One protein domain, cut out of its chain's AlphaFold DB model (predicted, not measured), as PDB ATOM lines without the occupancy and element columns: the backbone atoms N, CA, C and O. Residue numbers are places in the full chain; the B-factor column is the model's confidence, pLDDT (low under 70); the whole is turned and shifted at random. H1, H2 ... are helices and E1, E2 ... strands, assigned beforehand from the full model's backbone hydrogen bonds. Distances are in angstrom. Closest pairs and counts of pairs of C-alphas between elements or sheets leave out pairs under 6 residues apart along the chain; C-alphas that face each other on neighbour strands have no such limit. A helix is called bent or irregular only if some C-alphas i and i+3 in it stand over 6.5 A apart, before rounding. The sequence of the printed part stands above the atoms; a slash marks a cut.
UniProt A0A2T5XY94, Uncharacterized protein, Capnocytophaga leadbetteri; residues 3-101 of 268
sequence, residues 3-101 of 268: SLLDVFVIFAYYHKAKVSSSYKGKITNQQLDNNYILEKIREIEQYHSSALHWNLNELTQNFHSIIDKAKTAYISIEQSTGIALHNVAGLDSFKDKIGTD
ATOM      1  N   SER A   3     158.917 147.812 161.185       88.56
ATOM      2  CA  SER A   3     158.387 147.801 159.810       88.56
ATOM      3  C   SER A   3     159.411 148.142 158.716       88.56
ATOM      4  O   SER A   3     159.194 147.784 157.571       88.56
ATOM      5  N   LEU A   4     160.494 148.862 159.040       86.56
ATOM      6  CA  LEU A   4     161.571 149.151 158.077       86.56
ATOM      7  C   LEU A   4     162.440 147.910 157.841       86.56
ATOM      8  O   LEU A   4     162.921 147.711 156.736       86.56
ATOM      9  N   LEU A   5     162.623 147.090 158.876       87.56
ATOM     10  CA  LEU A   5     163.371 145.831 158.826       87.56
ATOM     11  C   LEU A   5     162.479 144.635 158.445       87.56
ATOM     12  O   LEU A   5     162.872 143.496 158.659       87.56
ATOM     13  N   ASP A   6     161.269 144.907 157.952       90.00
ATOM     14  CA  ASP A   6     160.241 143.918 157.613       90.00
ATOM     15  C   ASP A   6     159.916 142.920 158.746       90.00
ATOM     16  O   ASP A   6     159.669 141.735 158.541       90.00
ATOM     17  N   VAL A   7     159.912 143.415 159.987       92.69
ATOM     18  CA  VAL A   7     159.584 142.628 161.182       92.69
ATOM     19  C   VAL A   7     158.106 142.788 161.535       92.69
ATOM     20  O   VAL A   7     157.649 143.886 161.883       92.69
ATOM     21  N   PHE A   8     157.379 141.672 161.500       95.69
ATOM     22  CA  PHE A   8     156.002 141.551 161.976       95.69
ATOM     23  C   PHE A   8     155.968 141.522 163.510       95.69
ATOM     24  O   PHE A   8     156.701 140.766 164.149       95.69
ATOM     25  N   VAL A   9     155.127 142.358 164.115       94.44
ATOM     26  CA  VAL A   9     155.019 142.516 165.571       94.44
ATOM     27  C   VAL A   9     153.712 141.911 166.062       94.44
ATOM     28  O   VAL A   9     152.650 142.193 165.517       94.44
ATOM     29  N   ILE A  10     153.786 141.118 167.130       95.12
ATOM     30  CA  ILE A  10     152.619 140.613 167.859       95.12
ATOM     31  C   ILE A  10     152.569 141.325 169.209       95.12
ATOM     32  O   ILE A  10     153.517 141.236 169.995       95.12
ATOM     33  N   PHE A  11     151.468 142.017 169.503       93.06
ATOM     34  CA  PHE A  11     151.236 142.532 170.850       93.06
ATOM     35  C   PHE A  11     150.789 141.397 171.765       93.06
ATOM     36  O   PHE A  11     149.764 140.772 171.531       93.06
ATOM     37  N   ALA A  12     151.543 141.139 172.830       94.31
ATOM     38  CA  ALA A  12     151.275 140.041 173.750       94.31
ATOM     39  C   ALA A  12     151.320 140.495 175.211       94.31
ATOM     40  O   ALA A  12     151.815 141.573 175.538       94.31
ATOM     41  N   TYR A  13     150.817 139.641 176.099       93.06
ATOM     42  CA  TYR A  13     150.785 139.872 177.539       93.06
ATOM     43  C   TYR A  13     151.136 138.591 178.293       93.06
ATOM     44  O   TYR A  13     150.902 137.475 177.820       93.06
ATOM     45  N   TYR A  14     151.694 138.747 179.492       94.44
ATOM     46  CA  TYR A  14     151.892 137.618 180.391       94.44
ATOM     47  C   TYR A  14     150.567 137.241 181.045       94.44
ATOM     48  O   TYR A  14     149.961 138.066 181.722       94.44
ATOM     49  N   HIS A  15     150.143 135.993 180.868       94.06
ATOM     50  CA  HIS A  15     148.896 135.470 181.435       94.06
ATOM     51  C   HIS A  15     149.092 134.719 182.764       94.06
ATOM     52  O   HIS A  15     148.131 134.454 183.481       94.06
ATOM     53  N   LYS A  16     150.340 134.352 183.091       95.56
ATOM     54  CA  LYS A  16     150.717 133.571 184.278       95.56
ATOM     55  C   LYS A  16     152.100 133.984 184.753       95.56
ATOM     56  O   LYS A  16     152.957 134.320 183.937       95.56
ATOM     57  N   ALA A  17     152.322 133.892 186.058       96.56
ATOM     58  CA  ALA A  17     153.629 134.029 186.685       96.56
ATOM     59  C   ALA A  17     153.660 133.263 188.018       96.56
ATOM     60  O   ALA A  17     152.638 132.762 188.485       96.56
ATOM     61  N   LYS A  18     154.837 133.169 188.635       96.56
ATOM     62  CA  LYS A  18     155.042 132.591 189.970       96.56
ATOM     63  C   LYS A  18     155.720 133.603 190.885       96.56
ATOM     64  O   LYS A  18     156.450 134.467 190.410       96.56
ATOM     65  N   VAL A  19     155.544 133.459 192.196       96.19
ATOM     66  CA  VAL A  19     156.340 134.202 193.186       96.19
ATOM     67  C   VAL A  19     157.813 133.808 193.049       96.19
ATOM     68  O   VAL A  19     158.139 132.626 192.936       96.19
ATOM     69  N   SER A  20     158.711 134.792 193.038       95.50
ATOM     70  CA  SER A  20     160.151 134.542 193.023       95.50
ATOM     71  C   SER A  20     160.624 134.061 194.393       95.50
ATOM     72  O   SER A  20     160.410 134.730 195.403       95.50
ATOM     73  N   SER A  21     161.320 132.924 194.423       92.69
ATOM     74  CA  SER A  21     162.021 132.442 195.618       92.69
ATOM     75  C   SER A  21     163.292 133.244 195.916       92.69
ATOM     76  O   SER A  21     163.685 133.358 197.072       92.69
ATOM     77  N   SER A  22     163.919 133.820 194.886       93.88
ATOM     78  CA  SER A  22     165.182 134.561 195.003       93.88
ATOM     79  C   SER A  22     164.992 136.038 195.346       93.88
ATOM     80  O   SER A  22     165.886 136.653 195.921       93.88
ATOM     81  N   TYR A  23     163.845 136.626 194.989       91.31
ATOM     82  CA  TYR A  23     163.598 138.060 195.140       91.31
ATOM     83  C   TYR A  23     162.237 138.325 195.782       91.31
ATOM     84  O   TYR A  23     161.185 138.179 195.157       91.31
ATOM     85  N   LYS A  24     162.260 138.773 197.040       91.12
ATOM     86  CA  LYS A  24     161.049 139.105 197.797       91.12
ATOM     87  C   LYS A  24     160.227 140.179 197.074       91.12
ATOM     88  O   LYS A  24     160.758 141.210 196.669       91.12
ATOM     89  N   GLY A  25     158.922 139.938 196.944       92.12
ATOM     90  CA  GLY A  25     157.986 140.874 196.309       92.12
ATOM     91  C   GLY A  25     158.132 140.977 194.788       92.12
ATOM     92  O   GLY A  25     157.704 141.969 194.203       92.12
ATOM     93  N   LYS A  26     158.761 139.990 194.137       94.38
ATOM     94  CA  LYS A  26     158.880 139.913 192.675       94.38
ATOM     95  C   LYS A  26     158.277 138.621 192.141       94.38
ATOM     96  O   LYS A  26     158.293 137.589 192.807       94.38
ATOM     97  N   ILE A  27     157.783 138.685 190.911       95.44
ATOM     98  CA  ILE A  27     157.346 137.517 190.148       95.44
ATOM     99  C   ILE A  27     158.476 136.982 189.255       95.44
ATOM    100  O   ILE A  27     159.424 137.693 188.924       95.44
ATOM    101  N   THR A  28     158.373 135.718 188.863       96.12
ATOM    102  CA  THR A  28     159.259 135.011 187.933       96.12
ATOM    103  C   THR A  28     158.443 134.030 187.087       96.12
ATOM    104  O   THR A  28     157.242 133.873 187.315       96.12
ATOM    105  N   ASN A  29     159.078 133.343 186.135       95.56
ATOM    106  CA  ASN A  29     158.431 132.368 185.251       95.56
ATOM    107  C   ASN A  29     157.170 132.932 184.580       95.56
ATOM    108  O   ASN A  29     156.131 132.272 184.541       95.56
ATOM    109  N   GLN A  30     157.259 134.175 184.105       95.38
ATOM    110  CA  GLN A  30     156.195 134.816 183.354       95.38
ATOM    111  C   GLN A  30     155.975 134.064 182.038       95.38
ATOM    112  O   GLN A  30     156.927 133.778 181.315       95.38
ATOM    113  N   GLN A  31     154.723 133.731 181.738       96.25
ATOM    114  CA  GLN A  31     154.353 132.983 180.539       96.25
ATOM    115  C   GLN A  31     153.372 133.787 179.706       96.25
ATOM    116  O   GLN A  31     152.367 134.284 180.228       96.25
ATOM    117  N   LEU A  32     153.666 133.878 178.413       96.44
ATOM    118  CA  LEU A  32     152.723 134.354 177.411       96.44
ATOM    119  C   LEU A  32     151.593 133.337 177.235       96.44
ATOM    120  O   LEU A  32     151.728 132.162 177.587       96.44
ATOM    121  N   ASP A  33     150.485 133.799 176.673       94.62
ATOM    122  CA  ASP A  33     149.430 132.913 176.198       94.62
ATOM    123  C   ASP A  33     149.864 132.258 174.878       94.62
ATOM    124  O   ASP A  33     149.760 132.848 173.803       94.62
ATOM    125  N   ASN A  34     150.389 131.035 174.962       94.56
ATOM    126  CA  ASN A  34     150.908 130.321 173.793       94.56
ATOM    127  C   ASN A  34     149.840 130.069 172.722       94.56
ATOM    128  O   ASN A  34     150.181 130.053 171.541       94.56
ATOM    129  N   ASN A  35     148.575 129.877 173.105       95.94
ATOM    130  CA  ASN A  35     147.506 129.651 172.133       95.94
ATOM    131  C   ASN A  35     147.281 130.916 171.308       95.94
ATOM    132  O   ASN A  35     147.269 130.846 170.082       95.94
ATOM    133  N   TYR A  36     147.208 132.067 171.980       95.44
ATOM    134  CA  TYR A  36     147.105 133.367 171.322       95.44
ATOM    135  C   TYR A  36     148.312 133.662 170.416       95.44
ATOM    136  O   TYR A  36     148.142 134.108 169.284       95.44
ATOM    137  N   ILE A  37     149.538 133.377 170.873       96.06
ATOM    138  CA  ILE A  37     150.743 133.580 170.051       96.06
ATOM    139  C   ILE A  37     150.718 132.704 168.795       96.06
ATOM    140  O   ILE A  37     151.005 133.194 167.706       96.06
ATOM    141  N   LEU A  38     150.373 131.419 168.923       97.56
ATOM    142  CA  LEU A  38     150.311 130.502 167.782       97.56
ATOM    143  C   LEU A  38     149.219 130.896 166.784       97.56
ATOM    144  O   LEU A  38     149.426 130.771 165.581       97.56
ATOM    145  N   GLU A  39     148.075 131.375 167.268       96.88
ATOM    146  CA  GLU A  39     147.019 131.933 166.422       96.88
ATOM    147  C   GLU A  39     147.533 133.141 165.635       96.88
ATOM    148  O   GLU A  39     147.436 133.155 164.410       96.88
ATOM    149  N   LYS A  40     148.205 134.086 166.303       96.38
ATOM    150  CA  LYS A  40     148.791 135.259 165.645       96.38
ATOM    151  C   LYS A  40     149.877 134.924 164.632       96.38
ATOM    152  O   LYS A  40     149.947 135.569 163.592       96.38
ATOM    153  N   ILE A  41     150.693 133.903 164.888       96.88
ATOM    154  CA  ILE A  41     151.668 133.421 163.901       96.88
ATOM    155  C   ILE A  41     150.949 132.900 162.650       96.88
ATOM    156  O   ILE A  41     151.329 133.272 161.545       96.88
ATOM    157  N   ARG A  42     149.877 132.113 162.804       97.69
ATOM    158  CA  ARG A  42     149.086 131.614 161.662       97.69
ATOM    159  C   ARG A  42     148.382 132.734 160.901       97.69
ATOM    160  O   ARG A  42     148.291 132.668 159.680       97.69
ATOM    161  N   GLU A  43     147.892 133.758 161.600       96.38
ATOM    162  CA  GLU A  43     147.346 134.960 160.960       96.38
ATOM    163  C   GLU A  43     148.410 135.650 160.093       96.38
ATOM    164  O   GLU A  43     148.120 135.990 158.948       96.38
ATOM    165  N   ILE A  44     149.642 135.805 160.598       96.31
ATOM    166  CA  ILE A  44     150.766 136.386 159.842       96.31
ATOM    167  C   ILE A  44     151.124 135.524 158.627       96.31
ATOM    168  O   ILE A  44     151.332 136.068 157.548       96.31
ATOM    169  N   GLU A  45     151.164 134.196 158.766       95.81
ATOM    170  CA  GLU A  45     151.440 133.274 157.649       95.81
ATOM    171  C   GLU A  45     150.434 133.427 156.497       95.81
ATOM    172  O   GLU A  45     150.780 133.236 155.331       95.81
ATOM    173  N   GLN A  46     149.190 133.790 156.818       95.81
ATOM    174  CA  GLN A  46     148.119 134.045 155.852       95.81
ATOM    175  C   GLN A  46     148.029 135.522 155.439       95.81
ATOM    176  O   GLN A  46     147.218 135.885 154.587       95.81
ATOM    177  N   TYR A  47     148.847 136.396 156.027       93.38
ATOM    178  CA  TYR A  47     148.800 137.823 155.773       93.38
ATOM    179  C   TYR A  47     149.580 138.167 154.502       93.38
ATOM    180  O   TYR A  47     150.805 138.151 154.458       93.38
ATOM    181  N   HIS A  48     148.860 138.524 153.443       90.75
ATOM    182  CA  HIS A  48     149.444 138.771 152.119       90.75
ATOM    183  C   HIS A  48     150.031 140.182 151.927       90.75
ATOM    184  O   HIS A  48     150.294 140.595 150.799       90.75
ATOM    185  N   SER A  49     150.192 140.960 152.999       92.31
ATOM    186  CA  SER A  49     150.719 142.332 152.955       92.31
ATOM    187  C   SER A  49     151.995 142.472 153.789       92.31
ATOM    188  O   SER A  49     152.362 141.579 154.545       92.31
ATOM    189  N   SER A  50     152.698 143.597 153.641       92.62
ATOM    190  CA  SER A  50     153.992 143.807 154.308       92.62
ATOM    191  C   SER A  50     153.884 143.945 155.830       92.62
ATOM    192  O   SER A  50     152.818 144.280 156.363       92.62
ATOM    193  N   ALA A  51     155.020 143.812 156.529       93.62
ATOM    194  CA  ALA A  51     155.093 144.027 157.974       93.62
ATOM    195  C   ALA A  51     154.595 145.417 158.399       93.62
ATOM    196  O   ALA A  51     154.042 145.576 159.483       93.62
ATOM    197  N   LEU A  52     154.745 146.442 157.548       91.81
ATOM    198  CA  LEU A  52     154.165 147.763 157.805       91.81
ATOM    199  C   LEU A  52     152.644 147.689 157.951       91.81
ATOM    200  O   LEU A  52     152.113 148.193 158.939       91.81
ATOM    201  N   HIS A  53     151.968 147.072 156.983       92.56
ATOM    202  CA  HIS A  53     150.512 146.961 156.982       92.56
ATOM    203  C   HIS A  53     150.035 146.117 158.159       92.56
ATOM    204  O   HIS A  53     149.118 146.533 158.862       92.56
ATOM    205  N   TRP A  54     150.722 145.004 158.440       95.69
ATOM    206  CA  TRP A  54     150.431 144.176 159.607       95.69
ATOM    207  C   TRP A  54     150.550 144.973 160.909       95.69
ATOM    208  O   TRP A  54     149.605 145.028 161.689       95.69
ATOM    209  N   ASN A  55     151.681 145.650 161.127       93.25
ATOM    210  CA  ASN A  55     151.945 146.386 162.366       93.25
ATOM    211  C   ASN A  55     150.948 147.541 162.575       93.25
ATOM    212  O   ASN A  55     150.543 147.811 163.706       93.25
ATOM    213  N   LEU A  56     150.534 148.220 161.499       90.81
ATOM    214  CA  LEU A  56     149.489 149.247 161.551       90.81
ATOM    215  C   LEU A  56     148.106 148.638 161.821       90.81
ATOM    216  O   LEU A  56     147.329 149.190 162.600       90.81
ATOM    217  N   ASN A  57     147.802 147.489 161.222       92.25
ATOM    218  CA  ASN A  57     146.560 146.769 161.472       92.25
ATOM    219  C   ASN A  57     146.471 146.286 162.929       92.25
ATOM    220  O   ASN A  57     145.460 146.504 163.585       92.25
ATOM    221  N   GLU A  58     147.547 145.718 163.479       92.38
ATOM    222  CA  GLU A  58     147.616 145.331 164.893       92.38
ATOM    223  C   GLU A  58     147.384 146.529 165.820       92.38
ATOM    224  O   GLU A  58     146.642 146.427 166.799       92.38
ATOM    225  N   LEU A  59     147.972 147.683 165.494       89.62
ATOM    226  CA  LEU A  59     147.791 148.907 166.269       89.62
ATOM    227  C   LEU A  59     146.345 149.422 166.218       89.62
ATOM    228  O   LEU A  59     145.811 149.849 167.236       89.62
ATOM    229  N   THR A  60     145.704 149.377 165.051       87.94
ATOM    230  CA  THR A  60     144.347 149.918 164.866       87.94
ATOM    231  C   THR A  60     143.254 148.979 165.365       87.94
ATOM    232  O   THR A  60     142.308 149.431 166.004       87.94
ATOM    233  N   GLN A  61     143.379 147.677 165.100       89.00
ATOM    234  CA  GLN A  61     142.322 146.699 165.367       89.00
ATOM    235  C   GLN A  61     142.483 146.011 166.724       89.00
ATOM    236  O   GLN A  61     141.503 145.789 167.432       89.00
ATOM    237  N   ASN A  62     143.716 145.665 167.108       90.00
ATOM    238  CA  ASN A  62     143.956 144.734 168.214       90.00
ATOM    239  C   ASN A  62     144.478 145.409 169.483       90.00
ATOM    240  O   ASN A  62     144.239 144.903 170.581       90.00
ATOM    241  N   PHE A  63     145.130 146.566 169.369       89.69
ATOM    242  CA  PHE A  63     145.801 147.233 170.483       89.69
ATOM    243  C   PHE A  63     144.921 147.404 171.733       89.69
ATOM    244  O   PHE A  63     145.300 146.958 172.816       89.69
ATOM    245  N   HIS A  64     143.718 147.970 171.593       90.06
ATOM    246  CA  HIS A  64     142.811 148.191 172.727       90.06
ATOM    247  C   HIS A  64     142.410 146.884 173.422       90.06
ATOM    248  O   HIS A  64     142.471 146.798 174.648       90.06
ATOM    249  N   SER A  65     142.051 145.865 172.634       92.25
ATOM    250  CA  SER A  65     141.665 144.540 173.132       92.25
ATOM    251  C   SER A  65     142.816 143.868 173.884       92.25
ATOM    252  O   SER A  65     142.618 143.277 174.945       92.25
ATOM    253  N   ILE A  66     144.048 144.009 173.387       92.44
ATOM    254  CA  ILE A  66     145.227 143.450 174.053       92.44
ATOM    255  C   ILE A  66     145.535 144.150 175.372       92.44
ATOM    256  O   ILE A  66     145.876 143.465 176.336       92.44
ATOM    257  N   ILE A  67     145.358 145.471 175.471       91.69
ATOM    258  CA  ILE A  67     145.501 146.163 176.759       91.69
ATOM    259  C   ILE A  67     144.460 145.665 177.772       91.69
ATOM    260  O   ILE A  67     144.807 145.423 178.929       91.69
ATOM    261  N   ASP A  68     143.217 145.423 177.351       92.56
ATOM    262  CA  ASP A  68     142.173 144.892 178.240       92.56
ATOM    263  C   ASP A  68     142.475 143.462 178.712       92.56
ATOM    264  O   ASP A  68     142.314 143.132 179.896       92.56
ATOM    265  N   LYS A  69     142.994 142.616 177.813       93.38
ATOM    266  CA  LYS A  69     143.482 141.278 178.173       93.38
ATOM    267  C   LYS A  69     144.669 141.349 179.133       93.38
ATOM    268  O   LYS A  69     144.682 140.625 180.128       93.38
ATOM    269  N   ALA A  70     145.624 142.250 178.894       92.88
ATOM    270  CA  ALA A  70     146.772 142.461 179.772       92.88
ATOM    271  C   ALA A  70     146.339 142.907 181.177       92.88
ATOM    272  O   ALA A  70     146.810 142.348 182.165       92.88
ATOM    273  N   LYS A  71     145.389 143.846 181.276       93.06
ATOM    274  CA  LYS A  71     144.799 144.284 182.552       93.06
ATOM    275  C   LYS A  71     144.203 143.111 183.325       93.06
ATOM    276  O   LYS A  71     144.537 142.901 184.489       93.06
ATOM    277  N   THR A  72     143.358 142.323 182.664       93.69
ATOM    278  CA  THR A  72     142.698 141.157 183.273       93.69
ATOM    279  C   THR A  72     143.719 140.121 183.743       93.69
ATOM    280  O   THR A  72     143.634 139.610 184.861       93.69
ATOM    281  N   ALA A  73     144.723 139.842 182.912       94.00
ATOM    282  CA  ALA A  73     145.796 138.919 183.241       94.00
ATOM    283  C   ALA A  73     146.623 139.391 184.441       94.00
ATOM    284  O   ALA A  73     146.941 138.592 185.318       94.00
ATOM    285  N   TYR A  74     146.944 140.683 184.514       93.19
ATOM    286  CA  TYR A  74     147.738 141.224 185.614       93.19
ATOM    287  C   TYR A  74     146.976 141.156 186.933       93.19
ATOM    288  O   TYR A  74     147.541 140.668 187.903       93.19
ATOM    289  N   ILE A  75     145.683 141.492 186.952       93.50
ATOM    290  CA  ILE A  75     144.833 141.319 188.143       93.50
ATOM    291  C   ILE A  75     144.825 139.849 188.600       93.50
ATOM    292  O   ILE A  75     144.985 139.558 189.783       93.50
ATOM    293  N   SER A  76     144.696 138.904 187.666       94.62
ATOM    294  CA  SER A  76     144.734 137.467 187.977       94.62
ATOM    295  C   SER A  76     146.092 137.018 188.542       94.62
ATOM    296  O   SER A  76     146.168 136.236 189.498       94.62
ATOM    297  N   ILE A  77     147.197 137.546 188.008       95.50
ATOM    298  CA  ILE A  77     148.541 137.283 188.536       95.50
ATOM    299  C   ILE A  77     148.695 137.877 189.940       95.50
ATOM    300  O   ILE A  77     149.207 137.192 190.824       95.50
ATOM    301  N   GLU A  78     148.234 139.103 190.183       95.25
ATOM    302  CA  GLU A  78     148.260 139.719 191.516       95.25
ATOM    303  C   GLU A  78     147.487 138.874 192.532       95.25
ATOM    304  O   GLU A  78     148.010 138.572 193.602       95.25
ATOM    305  N   GLN A  79     146.282 138.423 192.177       94.69
ATOM    306  CA  GLN A  79     145.443 137.581 193.036       94.69
ATOM    307  C   GLN A  79     146.095 136.231 193.348       94.69
ATOM    308  O   GLN A  79     146.079 135.781 194.491       94.69
ATOM    309  N   SER A  80     146.683 135.582 192.342       95.81
ATOM    310  CA  SER A  80     147.289 134.254 192.501       95.81
ATOM    311  C   SER A  80     148.660 134.276 193.178       95.81
ATOM    312  O   SER A  80     149.050 133.290 193.803       95.81
ATOM    313  N   THR A  81     149.407 135.379 193.071       95.56
ATOM    314  CA  THR A  81     150.766 135.494 193.628       95.56
ATOM    315  C   THR A  81     150.842 136.340 194.897       95.56
ATOM    316  O   THR A  81     151.837 136.258 195.616       95.56
ATOM    317  N   GLY A  82     149.829 137.163 195.177       94.69
ATOM    318  CA  GLY A  82     149.844 138.156 196.252       94.69
ATOM    319  C   GLY A  82     150.824 139.314 196.019       94.69
ATOM    320  O   GLY A  82     151.113 140.065 196.949       94.69
ATOM    321  N   ILE A  83     151.378 139.451 194.809       93.75
ATOM    322  CA  ILE A  83     152.354 140.489 194.459       93.75
ATOM    323  C   ILE A  83     151.679 141.529 193.583       93.75
ATOM    324  O   ILE A  83     151.233 141.200 192.491       93.75
ATOM    325  N   ALA A  84     151.687 142.783 194.036       90.94
ATOM    326  CA  ALA A  84     151.199 143.912 193.257       90.94
ATOM    327  C   ALA A  84     152.027 144.117 191.974       90.94
ATOM    328  O   ALA A  84     153.264 144.158 191.998       90.94
ATOM    329  N   LEU A  85     151.326 144.269 190.860       88.69
ATOM    330  CA  LEU A  85     151.819 144.631 189.543       88.69
ATOM    331  C   LEU A  85     151.528 146.113 189.265       88.69
ATOM    332  O   LEU A  85     151.222 146.908 190.154       88.69
ATOM    333  N   HIS A  86     151.743 146.530 188.018       79.00
ATOM    334  CA  HIS A  86     151.578 147.920 187.617       79.00
ATOM    335  C   HIS A  86     150.130 148.399 187.763       79.00
ATOM    336  O   HIS A  86     149.186 147.673 187.467       79.00
ATOM    337  N   ASN A  87     149.981 149.669 188.150       80.12
ATOM    338  CA  ASN A  87     148.688 150.322 188.309       80.12
ATOM    339  C   ASN A  87     147.864 150.263 187.011       80.12
ATOM    340  O   ASN A  87     148.278 150.797 185.978       80.12
ATOM    341  N   VAL A  88     146.666 149.685 187.108       82.31
ATOM    342  CA  VAL A  88     145.678 149.581 186.027       82.31
ATOM    343  C   VAL A  88     145.349 150.946 185.414       82.31
ATOM    344  O   VAL A  88     145.260 151.052 184.194       82.31
ATOM    345  N   ALA A  89     145.285 152.011 186.221       84.62
ATOM    346  CA  ALA A  89     145.017 153.363 185.723       84.62
ATOM    347  C   ALA A  89     146.109 153.873 184.763       84.62
ATOM    348  O   ALA A  89     145.832 154.645 183.848       84.62
ATOM    349  N   GLY A  90     147.357 153.421 184.939       84.31
ATOM    350  CA  GLY A  90     148.443 153.735 184.012       84.31
ATOM    351  C   GLY A  90     148.265 153.058 182.651       84.31
ATOM    352  O   GLY A  90     148.593 153.657 181.630       84.31
ATOM    353  N   LEU A  91     147.711 151.841 182.630       84.81
ATOM    354  CA  LEU A  91     147.388 151.127 181.392       84.81
ATOM    355  C   LEU A  91     146.208 151.769 180.662       84.81
ATOM    356  O   LEU A  91     146.265 151.884 179.443       84.81
ATOM    357  N   ASP A  92     145.195 152.238 181.389       87.00
ATOM    358  CA  ASP A  92     144.072 152.975 180.798       87.00
ATOM    359  C   ASP A  92     144.529 154.307 180.206       87.00
ATOM    360  O   ASP A  92     144.293 154.580 179.035       87.00
ATOM    361  N   SER A  93     145.319 155.080 180.957       85.44
ATOM    362  CA  SER A  93     145.897 156.319 180.432       85.44
ATOM    363  C   SER A  93     146.765 156.075 179.191       85.44
ATOM    364  O   SER A  93     146.752 156.879 178.260       85.44
ATOM    365  N   PHE A  94     147.510 154.966 179.154       84.31
ATOM    366  CA  PHE A  94     148.282 154.580 177.976       84.31
ATOM    367  C   PHE A  94     147.375 154.212 176.798       84.31
ATOM    368  O   PHE A  94     147.578 154.731 175.701       84.31
ATOM    369  N   LYS A  95     146.355 153.377 177.033       87.56
ATOM    370  CA  LYS A  95     145.344 152.980 176.045       87.56
ATOM    371  C   LYS A  95     144.696 154.203 175.402       87.56
ATOM    372  O   LYS A  95     144.704 154.304 174.183       87.56
ATOM    373  N   ASP A  96     144.247 155.163 176.202       85.12
ATOM    374  CA  ASP A  96     143.571 156.365 175.705       85.12
ATOM    375  C   ASP A  96     144.533 157.276 174.930       85.12
ATOM    376  O   ASP A  96     144.223 157.769 173.842       85.12
ATOM    377  N   LYS A  97     145.748 157.469 175.463       80.62
ATOM    378  CA  LYS A  97     146.733 158.398 174.895       80.62
ATOM    379  C   LYS A  97     147.263 157.959 173.532       80.62
ATOM    380  O   LYS A  97     147.584 158.819 172.715       80.62
ATOM    381  N   ILE A  98     147.420 156.656 173.306       78.88
ATOM    382  CA  ILE A  98     148.039 156.144 172.075       78.88
ATOM    383  C   ILE A  98     147.140 155.235 171.235       78.88
ATOM    384  O   ILE A  98     147.505 154.936 170.105       78.88
ATOM    385  N   GLY A  99     145.991 154.807 171.756       72.88
ATOM    386  CA  GLY A  99     145.033 153.974 171.030       72.88
ATOM    387  C   GLY A  99     144.079 154.770 170.139       72.88
ATOM    388  O   GLY A  99     143.579 154.221 169.167       72.88
ATOM    389  N   THR A 100     143.863 156.060 170.416       74.56
ATOM    390  CA  THR A 100     142.846 156.868 169.715       74.56
ATOM    391  C   THR A 100     143.086 156.977 168.203       74.56
ATOM    392  O   THR A 100     142.138 156.880 167.428       74.56
ATOM    393  N   ASP A 101     144.336 157.164 167.773       80.88
ATOM    394  CA  ASP A 101     144.717 157.184 166.359       80.88
ATOM    395  C   ASP A 101     146.184 156.759 166.174       80.88
ATOM    396  O   ASP A 101     147.037 156.968 167.047       80.88
TER     397      ASP A 101
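This is residues 3 to 101 of the 268 residues of an uncharacterized protein of Capnocytophaga leadbetteri (UniProt A0A2T5XY94). Look for an elongated model: H2b, the long arm of a bent helix, lies between the hairpin E1 and E2, packed on its residues 69 to 81, and H3, folded back along its residues 64 to 71. H1 carries on beyond E2, and arm H2a turns across near H1's end. The 99 printed residues hold E1, E2, H1, H2, H3 in order, mostly helix. It is only just loose, close to compact: radius of gyration of the C-alphas 15.6 A, spans 46 by 28 by 21 A.

Start at E1, residues 14 to 19, antiparallel to E2, residues 27 to 32; N 15 and O 31, 2.9 A apart, are within hydrogen-bond range. H2, residues 51 to 81, one helix by its hydrogen bonds, is bent: C-alphas 61 and 64 are 7.5 A apart, and arms H2a, 51 to 61, and H2b, 64 to 81, are about perpendicular, 73 degrees. The closest C-alphas of E1 and H2b, His 15 and Ala 73, are 5.0 A apart. H3, residues 88 to 99, touches H2b with a shallow tilt of 15 degrees, opposite ways, a helical hairpin; the closest C-alphas, His 64 and Lys 95, are 6.4 A apart. H1, residues 34 to 45, is close to but not clearly touching H2a. Every O i to N i+4 pair is within range in H1, H2a, H2b and H3.

Find C-alpha 14 at (151.892, 137.618, 180.391), where E1 begins. H2b runs 25.7 A; H3 ends at C-alpha 99, (145.033, 153.974, 171.030).

The farthest C-alphas, Lys 24 and His 48, are 47.1 A apart. The printed part has no cut or long link, and no printed residue is under 70 in pLDDT.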